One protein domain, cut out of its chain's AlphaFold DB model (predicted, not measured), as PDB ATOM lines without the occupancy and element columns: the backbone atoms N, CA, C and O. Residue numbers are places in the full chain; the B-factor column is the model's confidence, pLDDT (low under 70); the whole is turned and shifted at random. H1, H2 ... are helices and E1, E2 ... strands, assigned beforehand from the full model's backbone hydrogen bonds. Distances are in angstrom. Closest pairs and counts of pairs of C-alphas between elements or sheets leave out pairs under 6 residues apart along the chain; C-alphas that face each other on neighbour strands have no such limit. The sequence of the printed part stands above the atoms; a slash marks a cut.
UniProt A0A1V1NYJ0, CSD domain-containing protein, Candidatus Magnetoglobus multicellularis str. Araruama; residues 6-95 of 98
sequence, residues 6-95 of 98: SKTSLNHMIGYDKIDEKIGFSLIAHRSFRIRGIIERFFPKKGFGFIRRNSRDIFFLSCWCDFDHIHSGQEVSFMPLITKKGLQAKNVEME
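This is residues 6 to 95 of the 98 residues of the protein "CSD domain-containing protein" of Candidatus Magnetoglobus multicellularis str. Araruama (UniProt A0A1V1NYJ0). Five strands, E3 to E7, make one strongly curled sheet, folded back on itself into a small, nearly closed barrel: E5 and E4 face E6 and E7, with E3 as the hinge between the two leaves. Outside it the hairpin of E1 and E2 sits beside E6 and E7 through E1, and the short helix H1, residues 6 to 13, sticks out at the far end. The printed part has 90 residues, with one named helix followed by seven named strands, and its class is mostly strand. The large sheet runs E5, E4, E3, E6, E7 and the small one E1, E2, both antiparallel throughout. The whole is compact, with a radius of gyration of the C-alphas of 12.9 A and spans of 30 by 29 by 26 A.

Find C-alpha 6 at (-55.671, -41.587, 54.097), where H1 begins; it runs to residue 13. E1 follows at residues 16 to 21 and E2 at residues 25 to 30. Look next at C-alpha 35, (-55.708, -40.342, 27.297): from there E3 runs to residue 43, 21.9 A long, and bends by 63 degrees at residue 40. E4 is residues 48 to 53 and E5 residues 56 to 61. E6, residues 75 to 83, is 23.2 A long and bends by 57 degrees at residue 79. E7, residues 86 to 94, is 22.4 A long, bends by 66 degrees at residue 91 and ends at C-alpha 94, (-54.888, -49.466, 34.486).

Begin with the strongly twisted sheet, where E3, E4 and E5 form a meander, each strand the antiparallel neighbour of the one before. With E6 they make a Greek key, in which E6 is the antiparallel neighbour of E3. E3 pairs with E6 over residues 35 to 38, where N 37 and O 76 are 2.9 A apart, and with E4 over residues 38 to 43, where N 40 and O 50 are 2.9 A apart. In the hairpin E4 and E5, look at N 51 and O 58, 2.8 A; in the hairpin E6 and E7, at N 81 and O 88, 2.9 A. The edge strands E5 and E7 come closest at the C-alphas of Phe 59 and Gln 88, 4.7 A apart. In the hairpin E1 and E2, N 17 and O 29 are 2.7 A apart. E1 comes closest to E7 at the C-alphas of Ile 19 and Lys 90, 7.2 A, while E2 and E7 are apart. H1 is not on the five-stranded sheet; 0 of its 4 O i to N i+4 pairs and 2 of its 5 O i to N i+3 pairs are within hydrogen-bond range.

The C-alphas farthest apart are those of Ser 6 and Ser 55, 38.9 A. The printed part has no cut; its one long link, residues 62 to 74, joins E5 to E6. Confidence is under 70 at residues 6 to 14 and residue 23, against a mean pLDDT of 88.6 for the printed part.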
ATOM      1  N   SER A   6     -54.654 -42.648  54.245       41.59
ATOM      2  CA  SER A   6     -55.671 -41.587  54.097       41.59
ATOM      3  C   SER A   6     -55.370 -40.533  53.024       41.59
ATOM      4  O   SER A   6     -56.286 -39.845  52.581       41.59
ATOM      5  N   LYS A   7     -54.115 -40.390  52.570       36.81
ATOM      6  CA  LYS A   7     -53.755 -39.376  51.554       36.81
ATOM      7  C   LYS A   7     -54.052 -39.820  50.122       36.81
ATOM      8  O   LYS A   7     -54.383 -38.983  49.291       36.81
ATOM      9  N   THR A   8     -53.981 -41.118  49.845       43.50
ATOM     10  CA  THR A   8     -54.211 -41.670  48.501       43.50
ATOM     11  C   THR A   8     -55.695 -41.612  48.116       43.50
ATOM     12  O   THR A   8     -56.020 -41.306  46.973       43.50
ATOM     13  N   SER A   9     -56.602 -41.793  49.083       42.38
ATOM     14  CA  SER A   9     -58.055 -41.771  48.855       42.38
ATOM     15  C   SER A   9     -58.638 -40.373  48.617       42.38
ATOM     16  O   SER A   9     -59.658 -40.257  47.945       42.38
ATOM     17  N   LEU A  10     -58.002 -39.300  49.109       42.72
ATOM     18  CA  LEU A  10     -58.506 -37.931  48.918       42.72
ATOM     19  C   LEU A  10     -58.326 -37.433  47.471       42.72
ATOM     20  O   LEU A  10     -59.154 -36.678  46.967       42.72
ATOM     21  N   ASN A  11     -57.276 -37.896  46.782       47.06
ATOM     22  CA  ASN A  11     -57.017 -37.553  45.378       47.06
ATOM     23  C   ASN A  11     -58.050 -38.168  44.417       47.06
ATOM     24  O   ASN A  11     -58.216 -37.672  43.309       47.06
ATOM     25  N   HIS A  12     -58.764 -39.215  44.842       48.53
ATOM     26  CA  HIS A  12     -59.747 -39.913  44.010       48.53
ATOM     27  C   HIS A  12     -61.113 -39.194  43.947       48.53
ATOM     28  O   HIS A  12     -61.952 -39.549  43.126       48.53
ATOM     29  N   MET A  13     -61.351 -38.177  44.792       48.03
ATOM     30  CA  MET A  13     -62.638 -37.459  44.882       48.03
ATOM     31  C   MET A  13     -62.663 -36.084  44.205       48.03
ATOM     32  O   MET A  13     -63.682 -35.397  44.235       48.03
ATOM     33  N   ILE A  14     -61.571 -35.669  43.571       59.44
ATOM     34  CA  ILE A  14     -61.510 -34.416  42.817       59.44
ATOM     35  C   ILE A  14     -61.248 -34.820  41.374       59.44
ATOM     36  O   ILE A  14     -60.329 -35.588  41.122       59.44
ATOM     37  N   GLY A  15     -62.054 -34.349  40.420       81.50
ATOM     38  CA  GLY A  15     -61.936 -34.674  38.991       81.50
ATOM     39  C   GLY A  15     -60.647 -34.172  38.325       81.50
ATOM     40  O   GLY A  15     -60.666 -33.841  37.146       81.50
ATOM     41  N   TYR A  16     -59.535 -34.080  39.054       88.38
ATOM     42  CA  TYR A  16     -58.262 -33.530  38.631       88.38
ATOM     43  C   TYR A  16     -57.103 -34.454  39.015       88.38
ATOM     44  O   TYR A  16     -57.039 -34.968  40.126       88.38
ATOM     45  N   ASP A  17     -56.143 -34.588  38.110       91.00
ATOM     46  CA  ASP A  17     -54.818 -35.115  38.389       91.00
ATOM     47  C   ASP A  17     -53.915 -33.985  38.886       91.00
ATOM     48  O   ASP A  17     -53.798 -32.932  38.251       91.00
ATOM     49  N   LYS A  18     -53.231 -34.229  40.004       91.00
ATOM     50  CA  LYS A  18     -52.103 -33.410  40.445       91.00
ATOM     51  C   LYS A  18     -50.803 -34.026  39.936       91.00
ATOM     52  O   LYS A  18     -50.556 -35.210  40.155       91.00
ATOM     53  N   ILE A  19     -49.973 -33.227  39.275       90.62
ATOM     54  CA  ILE A  19     -48.644 -33.619  38.796       90.62
ATOM     55  C   ILE A  19     -47.614 -32.721  39.471       90.62
ATOM     56  O   ILE A  19     -47.560 -31.521  39.201       90.62
ATOM     57  N   ASP A  20     -46.793 -33.310  40.335       84.25
ATOM     58  CA  ASP A  20     -45.692 -32.620  41.001       84.25
ATOM     59  C   ASP A  20     -44.419 -32.715  40.151       84.25
ATOM     60  O   ASP A  20     -43.841 -33.791  39.973       84.25
ATOM     61  N   GLU A  21     -43.967 -31.580  39.621       79.00
ATOM     62  CA  GLU A  21     -42.688 -31.491  38.926       79.00
ATOM     63  C   GLU A  21     -41.604 -31.004  39.895       79.00
ATOM     64  O   GLU A  21     -41.814 -30.114  40.719       79.00
ATOM     65  N   LYS A  22     -40.389 -31.559  39.779       73.88
ATOM     66  CA  LYS A  22     -39.254 -31.276  40.692       73.88
ATOM     67  C   LYS A  22     -38.774 -29.813  40.692       73.88
ATOM     68  O   LYS A  22     -37.833 -29.473  41.398       73.88
ATOM     69  N   ILE A  23     -39.397 -28.969  39.882       69.50
ATOM     70  CA  ILE A  23     -39.093 -27.557  39.641       69.50
ATOM     71  C   ILE A  23     -39.923 -26.613  40.528       69.50
ATOM     72  O   ILE A  23     -39.911 -25.407  40.313       69.50
ATOM     73  N   GLY A  24     -40.597 -27.143  41.555       79.19
ATOM     74  CA  GLY A  24     -41.237 -26.335  42.598       79.19
ATOM     75  C   GLY A  24     -42.647 -25.855  42.257       79.19
ATOM     76  O   GLY A  24     -43.143 -24.935  42.900       79.19
ATOM     77  N   PHE A  25     -43.304 -26.474  41.273       82.25
ATOM     78  CA  PHE A  25     -44.714 -26.238  40.979       82.25
ATOM     79  C   PHE A  25     -45.475 -27.557  40.830       82.25
ATOM     80  O   PHE A  25     -44.898 -28.595  40.489       82.25
ATOM     81  N   SER A  26     -46.788 -27.483  41.034       87.31
ATOM     82  CA  SER A  26     -47.727 -28.565  40.744       87.31
ATOM     83  C   SER A  26     -48.652 -28.139  39.610       87.31
ATOM     84  O   SER A  26     -49.192 -27.032  39.631       87.31
ATOM     85  N   LEU A  27     -48.871 -29.021  38.640       88.88
ATOM     86  CA  LEU A  27     -49.939 -28.867  37.655       88.88
ATOM     87  C   LEU A  27     -51.198 -29.567  38.173       88.88
ATOM     88  O   LEU A  27     -51.123 -30.716  38.606       88.88
ATOM     89  N   ILE A  28     -52.343 -28.889  38.101       91.31
ATOM     90  CA  ILE A  28     -53.665 -29.470  38.360       91.31
ATOM     91  C   ILE A  28     -54.398 -29.549  37.023       91.31
ATOM     92  O   ILE A  28     -54.681 -28.520  36.411       91.31
ATOM     93  N   ALA A  29     -54.675 -30.760  36.548       89.88
ATOM     94  CA  ALA A  29     -55.278 -30.998  35.241       89.88
ATOM     95  C   ALA A  29     -56.563 -31.807  35.390       89.88
ATOM     96  O   ALA A  29     -56.568 -32.830  36.059       89.88
ATOM     97  N   HIS A  30     -57.657 -31.374  34.766       92.31
ATOM     98  CA  HIS A  30     -58.918 -32.113  34.840       92.31
ATOM     99  C   HIS A  30     -58.767 -33.506  34.203       92.31
ATOM    100  O   HIS A  30     -58.182 -33.636  33.126       92.31
ATOM    101  N   ARG A  31     -59.309 -34.552  34.836       90.94
ATOM    102  CA  ARG A  31     -59.160 -35.955  34.403       90.94
ATOM    103  C   ARG A  31     -59.786 -36.228  33.032       90.94
ATOM    104  O   ARG A  31     -59.396 -37.191  32.384       90.94
ATOM    105  N   SER A  32     -60.661 -35.350  32.525       91.62
ATOM    106  CA  SER A  32     -61.142 -35.419  31.132       91.62
ATOM    107  C   SER A  32     -60.040 -35.233  30.080       91.62
ATOM    108  O   SER A  32     -60.271 -35.529  28.914       91.62
ATOM    109  N   PHE A  33     -58.859 -34.728  30.461       94.12
ATOM    110  CA  PHE A  33     -57.696 -34.633  29.573       94.12
ATOM    111  C   PHE A  33     -56.832 -35.896  29.557       94.12
ATOM    112  O   PHE A  33     -55.871 -35.966  28.786       94.12
ATOM    113  N   ARG A  34     -57.156 -36.902  30.380       95.00
ATOM    114  CA  ARG A  34     -56.469 -38.188  30.325       95.00
ATOM    115  C   ARG A  34     -56.687 -38.841  28.969       95.00
ATOM    116  O   ARG A  34     -57.728 -38.701  28.328       95.00
ATOM    117  N   ILE A  35     -55.686 -39.593  28.541       95.75
ATOM    118  CA  ILE A  35     -55.708 -40.342  27.297       95.75
ATOM    119  C   ILE A  35     -55.426 -41.818  27.562       95.75
ATOM    120  O   ILE A  35     -54.733 -42.167  28.513       95.75
ATOM    121  N   ARG A  36     -55.973 -42.679  26.704       96.38
ATOM    122  CA  ARG A  36     -55.775 -44.134  26.729       96.38
ATOM    123  C   ARG A  36     -54.623 -44.588  25.836       96.38
ATOM    124  O   ARG A  36     -54.362 -43.973  24.798       96.38
ATOM    125  N   GLY A  37     -53.973 -45.683  26.182       96.94
ATOM    126  CA  GLY A  37     -52.980 -46.331  25.335       96.94
ATOM    127  C   GLY A  37     -52.690 -47.748  25.800       96.94
ATOM    128  O   GLY A  37     -53.293 -48.222  26.758       96.94
ATOM    129  N   ILE A  38     -51.759 -48.410  25.115       97.56
ATOM    130  CA  ILE A  38     -51.336 -49.775  25.442       97.56
ATOM    131  C   ILE A  38     -49.862 -49.748  25.819       97.56
ATOM    132  O   ILE A  38     -49.059 -49.156  25.094       97.56
ATOM    133  N   ILE A  39     -49.482 -50.386  26.925       98.00
ATOM    134  CA  ILE A  39     -48.070 -50.584  27.261       98.00
ATOM    135  C   ILE A  39     -47.437 -51.439  26.161       98.00
ATOM    136  O   ILE A  39     -47.751 -52.616  26.001       98.00
ATOM    137  N   GLU A  40     -46.536 -50.838  25.395       97.88
ATOM    138  CA  GLU A  40     -45.851 -51.501  24.288       97.88
ATOM    139  C   GLU A  40     -44.673 -52.320  24.819       97.88
ATOM    140  O   GLU A  40     -44.486 -53.487  24.480       97.88
ATOM    141  N   ARG A  41     -43.863 -51.699  25.681       97.75
ATOM    142  CA  ARG A  41     -42.647 -52.294  26.241       97.75
ATOM    143  C   ARG A  41     -42.327 -51.704  27.606       97.75
ATOM    144  O   ARG A  41     -42.474 -50.498  27.816       97.75
ATOM    145  N   PHE A  42     -41.808 -52.538  28.498       98.31
ATOM    146  CA  PHE A  42     -41.363 -52.136  29.828       98.31
ATOM    147  C   PHE A  42     -39.983 -52.724  30.145       98.31
ATOM    148  O   PHE A  42     -39.714 -53.893  29.870       98.31
ATOM    149  N   PHE A  43     -39.100 -51.905  30.719       97.94
ATOM    150  CA  PHE A  43     -37.744 -52.284  31.111       97.94
ATOM    151  C   PHE A  43     -37.632 -52.272  32.646       97.94
ATOM    152  O   PHE A  43     -37.180 -51.270  33.209       97.94
ATOM    153  N   PRO A  44     -37.983 -53.367  33.350       97.00
ATOM    154  CA  PRO A  44     -38.105 -53.376  34.813       97.00
ATOM    155  C   PRO A  44     -36.808 -52.983  35.526       97.00
ATOM    156  O   PRO A  44     -36.825 -52.159  36.432       97.00
ATOM    157  N   LYS A  45     -35.655 -53.463  35.039       97.38
ATOM    158  CA  LYS A  45     -34.336 -53.099  35.591       97.38
ATOM    159  C   LYS A  45     -34.004 -51.606  35.470       97.38
ATOM    160  O   LYS A  45     -33.121 -51.130  36.173       97.38
ATOM    161  N   LYS A  46     -34.657 -50.883  34.554       97.88
ATOM    162  CA  LYS A  46     -34.440 -49.448  34.318       97.88
ATOM    163  C   LYS A  46     -35.566 -48.567  34.873       97.88
ATOM    164  O   LYS A  46     -35.398 -47.353  34.905       97.88
ATOM    165  N   GLY A  47     -36.698 -49.148  35.279       97.56
ATOM    166  CA  GLY A  47     -37.836 -48.417  35.844       97.56
ATOM    167  C   GLY A  47     -38.586 -47.522  34.851       97.56
ATOM    168  O   GLY A  47     -39.170 -46.521  35.260       97.56
ATOM    169  N   PHE A  48     -38.559 -47.835  33.551       98.31
ATOM    170  CA  PHE A  48     -39.294 -47.074  32.534       98.31
ATOM    171  C   PHE A  48     -39.831 -47.958  31.410       98.31
ATOM    172  O   PHE A  48     -39.360 -49.077  31.194       98.31
ATOM    173  N   GLY A  49     -40.785 -47.426  30.656       98.12
ATOM    174  CA  GLY A  49     -41.331 -48.072  29.472       98.12
ATOM    175  C   GLY A  49     -41.920 -47.082  28.478       98.12
ATOM    176  O   GLY A  49     -41.736 -45.866  28.595       98.12
ATOM    177  N   PHE A  50     -42.627 -47.630  27.494       98.31
ATOM    178  CA  PHE A  50     -43.347 -46.863  26.486       98.31
ATOM    179  C   PHE A  50     -44.780 -47.360  26.331       98.31
ATOM    180  O   PHE A  50     -45.032 -48.567  26.303       98.31
ATOM    181  N   ILE A  51     -45.698 -46.410  26.199       98.44
ATOM    182  CA  ILE A  51     -47.101 -46.618  25.851       98.44
ATOM    183  C   ILE A  51     -47.282 -46.239  24.379       98.44
ATOM    184  O   ILE A  51     -46.875 -45.149  23.973       98.44
ATOM    185  N   ARG A  52     -47.904 -47.108  23.580       97.62
ATOM    186  CA  ARG A  52     -48.246 -46.830  22.182       97.62
ATOM    187  C   ARG A  52     -49.629 -46.187  22.087       97.62
ATOM    188  O   ARG A  52     -50.605 -46.702  22.635       97.62
ATOM    189  N   ARG A  53     -49.725 -45.083  21.336       94.25
ATOM    190  CA  ARG A  53     -50.992 -44.447  20.924       94.25
ATOM    191  C   ARG A  53     -50.824 -43.762  19.570       94.25
ATOM    192  O   ARG A  53     -49.916 -42.955  19.411       94.25
ATOM    193  N   ASN A  54     -51.715 -44.032  18.610       89.75
ATOM    194  CA  ASN A  54     -51.740 -43.394  17.279       89.75
ATOM    195  C   ASN A  54     -50.348 -43.291  16.617       89.75
ATOM    196  O   ASN A  54     -49.936 -42.216  16.182       89.75
ATOM    197  N   SER A  55     -49.605 -44.401  16.607       87.88
ATOM    198  CA  SER A  55     -48.243 -44.503  16.049       87.88
ATOM    199  C   SER A  55     -47.161 -43.671  16.754       87.88
ATOM    200  O   SER A  55     -46.076 -43.492  16.206       87.88
ATOM    201  N   ARG A  56     -47.424 -43.159  17.964       89.62
ATOM    202  CA  ARG A  56     -46.436 -42.475  18.808       89.62
ATOM    203  C   ARG A  56     -46.124 -43.302  20.050       89.62
ATOM    204  O   ARG A  56     -47.038 -43.828  20.687       89.62
ATOM    205  N   ASP A  57     -44.844 -43.322  20.408       95.12
ATOM    206  CA  ASP A  57     -44.356 -43.872  21.669       95.12
ATOM    207  C   ASP A  57     -44.348 -42.780  22.741       95.12
ATOM    208  O   ASP A  57     -43.825 -41.679  22.542       95.12
ATOM    209  N   ILE A  58     -44.939 -43.092  23.888       98.00
ATOM    210  CA  ILE A  58     -45.091 -42.177  25.015       98.00
ATOM    211  C   ILE A  58     -44.322 -42.745  26.196       98.00
ATOM    212  O   ILE A  58     -44.606 -43.844  26.664       98.00
ATOM    213  N   PHE A  59     -43.335 -41.997  26.677       98.19
ATOM    214  CA  PHE A  59     -42.461 -42.437  27.757       98.19
ATOM    215  C   PHE A  59     -43.177 -42.420  29.115       98.19
ATOM    216  O   PHE A  59     -43.867 -41.453  29.435       98.19
ATOM    217  N   PHE A  60     -42.938 -43.421  29.963       98.12
ATOM    218  CA  PHE A  60     -43.373 -43.403  31.363       98.12
ATOM    219  C   PHE A  60     -42.305 -43.980  32.299       98.12
ATOM    220  O   PHE A  60     -41.510 -44.828  31.893       98.12
ATOM    221  N   LEU A  61     -42.299 -43.534  33.558       97.38
ATOM    222  CA  LEU A  61     -41.553 -44.169  34.649       97.38
ATOM    223  C   LEU A  61     -42.485 -45.067  35.456       97.38
ATOM    224  O   LEU A  61     -43.628 -44.692  35.700       97.38
ATOM    225  N   SER A  62     -41.979 -46.198  35.947       97.31
ATOM    226  CA  SER A  62     -42.768 -47.110  36.785       97.31
ATOM    227  C   SER A  62     -43.243 -46.458  38.084       97.31
ATOM    228  O   SER A  62     -44.323 -46.771  38.558       97.31
ATOM    229  N   CYS A  63     -42.491 -45.500  38.637       95.69
ATOM    230  CA  CYS A  63     -42.908 -44.756  39.831       95.69
ATOM    231  C   CYS A  63     -44.062 -43.766  39.587       95.69
ATOM    232  O   CYS A  63     -44.493 -43.100  40.524       95.69
ATOM    233  N   TRP A  64     -44.526 -43.625  38.343       96.00
ATOM    234  CA  TRP A  64     -45.725 -42.860  37.998       96.00
ATOM    235  C   TRP A  64     -46.948 -43.752  37.774       96.00
ATOM    236  O   TRP A  64     -48.008 -43.211  37.464       96.00
ATOM    237  N   CYS A  65     -46.801 -45.073  37.888       96.00
ATOM    238  CA  CYS A  65     -47.899 -46.027  37.806       96.00
ATOM    239  C   CYS A  65     -48.516 -46.249  39.192       96.00
ATOM    240  O   CYS A  65     -47.789 -46.292  40.184       96.00
ATOM    241  N   ASP A  66     -49.834 -46.437  39.259       93.25
ATOM    242  CA  ASP A  66     -50.548 -46.825  40.489       93.25
ATOM    243  C   ASP A  66     -50.682 -48.353  40.667       93.25
ATOM    244  O   ASP A  66     -51.433 -48.830  41.516       93.25
ATOM    245  N   PHE A  67     -49.924 -49.121  39.880       93.75
ATOM    246  CA  PHE A  67     -49.940 -50.579  39.836       93.75
ATOM    247  C   PHE A  67     -48.522 -51.150  39.700       93.75
ATOM    248  O   PHE A  67     -47.660 -50.570  39.037       93.75
ATOM    249  N   ASP A  68     -48.293 -52.322  40.297       90.56
ATOM    250  CA  ASP A  68     -46.953 -52.922  40.402       90.56
ATOM    251  C   ASP A  68     -46.595 -53.851  39.231       90.56
ATOM    252  O   ASP A  68     -45.444 -53.923  38.791       90.56
ATOM    253  N   HIS A  69     -47.579 -54.583  38.706       94.69
ATOM    254  CA  HIS A  69     -47.357 -55.613  37.691       94.69
ATOM    255  C   HIS A  69     -47.472 -55.017  36.289       94.69
ATOM    256  O   HIS A  69     -48.512 -55.120  35.645       94.69
ATOM    257  N   ILE A  70     -46.395 -54.383  35.828       96.81
ATOM    258  CA  ILE A  70     -46.327 -53.750  34.508       96.81
ATOM    259  C   ILE A  70     -45.866 -54.770  33.458       96.81
ATOM    260  O   ILE A  70     -44.747 -55.286  33.531       96.81
ATOM    261  N   HIS A  71     -46.687 -55.015  32.441       95.69
ATOM    262  CA  HIS A  71     -46.349 -55.867  31.304       95.69
ATOM    263  C   HIS A  71     -46.898 -55.315  29.985       95.69
ATOM    264  O   HIS A  71     -47.842 -54.526  29.946       95.69
ATOM    265  N   SER A  72     -46.291 -55.732  28.873       97.12
ATOM    266  CA  SER A  72     -46.779 -55.377  27.540       97.12
ATOM    267  C   SER A  72     -48.214 -55.874  27.324       97.12
ATOM    268  O   SER A  72     -48.599 -56.929  27.832       97.12
ATOM    269  N   GLY A  73     -48.994 -55.106  26.564       96.31
ATOM    270  CA  GLY A  73     -50.393 -55.398  26.249       96.31
ATOM    271  C   GLY A  73     -51.412 -54.818  27.231       96.31
ATOM    272  O   GLY A  73     -52.598 -54.854  26.928       96.31
ATOM    273  N   GLN A  74     -50.988 -54.253  28.366       96.06
ATOM    274  CA  GLN A  74     -51.913 -53.622  29.314       96.06
ATOM    275  C   GLN A  74     -52.498 -52.331  28.752       96.06
ATOM    276  O   GLN A  74     -51.757 -51.450  28.304       96.06
ATOM    277  N   GLU A  75     -53.820 -52.208  28.831       96.88
ATOM    278  CA  GLU A  75     -54.519 -50.957  28.574       96.88
ATOM    279  C   GLU A  75     -54.402 -50.034  29.784       96.88
ATOM    280  O   GLU A  75     -54.591 -50.439  30.932       96.88
ATOM    281  N   VAL A  76     -54.066 -48.776  29.522       97.25
ATOM    282  CA  VAL A  76     -53.839 -47.773  30.560       97.25
ATOM    283  C   VAL A  76     -54.467 -46.443  30.183       97.25
ATOM    284  O   VAL A  76     -54.543 -46.086  29.004       97.25
ATOM    285  N   SER A  77     -54.848 -45.670  31.197       96.38
ATOM    286  CA  SER A  77     -55.132 -44.242  31.087       96.38
ATOM    287  C   SER A  77     -54.012 -43.437  31.746       96.38
ATOM    288  O   SER A  77     -53.360 -43.911  32.674       96.38
ATOM    289  N   PHE A  78     -53.752 -42.224  31.268       96.44
ATOM    290  CA  PHE A  78     -52.712 -41.359  31.831       96.44
ATOM    291  C   PHE A  78     -52.917 -39.897  31.443       96.44
ATOM    292  O   PHE A  78     -53.582 -39.593  30.451       96.44
ATOM    293  N   MET A  79     -52.287 -38.985  32.181       96.25
ATOM    294  CA  MET A  79     -52.214 -37.572  31.814       96.25
ATOM    295  C   MET A  79     -51.017 -37.335  30.876       96.25
ATOM    296  O   MET A  79     -49.874 -37.606  31.270       96.25
ATOM    297  N   PRO A  80     -51.225 -36.849  29.637       95.62
ATOM    298  CA  PRO A  80     -50.126 -36.559  28.727       95.62
ATOM    299  C   PRO A  80     -49.455 -35.229  29.082       95.62
ATOM    300  O   PRO A  80     -50.119 -34.206  29.224       95.62
ATOM    301  N   LEU A  81     -48.123 -35.220  29.152       94.12
ATOM    302  CA  LEU A  81     -47.332 -34.014  29.401       94.12
ATOM    303  C   LEU A  81     -46.202 -33.877  28.375       94.12
ATOM    304  O   LEU A  81     -45.367 -34.771  28.229       94.12
ATOM    305  N   ILE A  82     -46.148 -32.742  27.673       92.88
ATOM    306  CA  ILE A  82     -45.023 -32.401  26.793       92.88
ATOM    307  C   ILE A  82     -43.935 -31.737  27.635       92.88
ATOM    308  O   ILE A  82     -44.174 -30.743  28.312       92.88
ATOM    309  N   THR A  83     -42.723 -32.281  27.572       89.94
ATOM    310  CA  THR A  83     -41.552 -31.755  28.283       89.94
ATOM    311  C   THR A  83     -40.395 -31.530  27.312       89.94
ATOM    312  O   THR A  83     -40.438 -31.959  26.158       89.94
ATOM    313  N   LYS A  84     -39.282 -30.969  27.800       90.62
ATOM    314  CA  LYS A  84     -38.021 -30.901  27.037       90.62
ATOM    315  C   LYS A  84     -37.472 -32.269  26.600       90.62
ATOM    316  O   LYS A  84     -36.613 -32.324  25.731       90.62
ATOM    317  N   LYS A  85     -37.922 -33.364  27.225       90.12
ATOM    318  CA  LYS A  85     -37.537 -34.745  26.888       90.12
ATOM    319  C   LYS A  85     -38.570 -35.445  25.992       90.12
ATOM    320  O   LYS A  85     -38.488 -36.654  25.814       90.12
ATOM    321  N   GLY A  86     -39.542 -34.702  25.464       93.56
ATOM    322  CA  GLY A  86     -40.644 -35.238  24.672       93.56
ATOM    323  C   GLY A  86     -41.895 -35.530  25.500       93.56
ATOM    324  O   GLY A  86     -42.055 -35.036  26.623       93.56
ATOM    325  N   LEU A  87     -42.797 -36.305  24.897       95.69
ATOM    326  CA  LEU A  87     -44.108 -36.648  25.441       95.69
ATOM    327  C   LEU A  87     -43.988 -37.735  26.518       95.69
ATOM    328  O   LEU A  87     -43.409 -38.797  26.283       95.69
ATOM    329  N   GLN A  88     -44.550 -37.457  27.691       96.62
ATOM    330  CA  GLN A  88     -44.538 -38.345  28.845       96.62
ATOM    331  C   GLN A  88     -45.956 -38.646  29.325       96.62
ATOM    332  O   GLN A  88     -46.846 -37.802  29.224       96.62
ATOM    333  N   ALA A  89     -46.143 -39.837  29.880       97.31
ATOM    334  CA  ALA A  89     -47.350 -40.240  30.579       97.31
ATOM    335  C   ALA A  89     -47.145 -40.094  32.090       97.31
ATOM    336  O   ALA A  89     -46.233 -40.698  32.655       97.31
ATOM    337  N   LYS A  90     -47.977 -39.277  32.735       96.19
ATOM    338  CA  LYS A  90     -47.999 -39.074  34.189       96.19
ATOM    339  C   LYS A  90     -49.254 -39.705  34.782       96.19
ATOM    340  O   LYS A  90     -50.271 -39.783  34.094       96.19
ATOM    341  N   ASN A  91     -49.176 -40.094  36.055       95.50
ATOM    342  CA  ASN A  91     -50.267 -40.719  36.808       95.50
ATOM    343  C   ASN A  91     -50.910 -41.850  35.992       95.50
ATOM    344  O   ASN A  91     -52.069 -41.747  35.600       95.50
ATOM    345  N   VAL A  92     -50.117 -42.851  35.619       96.88
ATOM    346  CA  VAL A  92     -50.546 -43.959  34.761       96.88
ATOM    347  C   VAL A  92     -51.384 -44.925  35.589       96.88
ATOM    348  O   VAL A  92     -50.935 -45.378  36.636       96.88
ATOM    349  N   GLU A  93     -52.577 -45.246  35.105       95.94
ATOM    350  CA  GLU A  93     -53.529 -46.127  35.784       95.94
ATOM    351  C   GLU A  93     -54.000 -47.215  34.819       95.94
ATOM    352  O   GLU A  93     -54.115 -46.956  33.616       95.94
ATOM    353  N   MET A  94     -54.291 -48.416  35.319       95.00
ATOM    354  CA  MET A  94     -54.888 -49.466  34.486       95.00
ATOM    355  C   MET A  94     -56.294 -49.062  34.032       95.00
ATOM    356  O   MET A  94     -57.109 -48.593  34.827       95.00
ATOM    357  N   GLU A  95     -56.603 -49.268  32.753       90.38
ATOM    358  CA  GLU A  95     -57.997 -49.271  32.306       90.38
ATOM    359  C   GLU A  95     -58.619 -50.593  32.746       90.38
ATOM    360  O   GLU A  95     -58.188 -51.669  32.332       90.38
TER     361      GLU A  95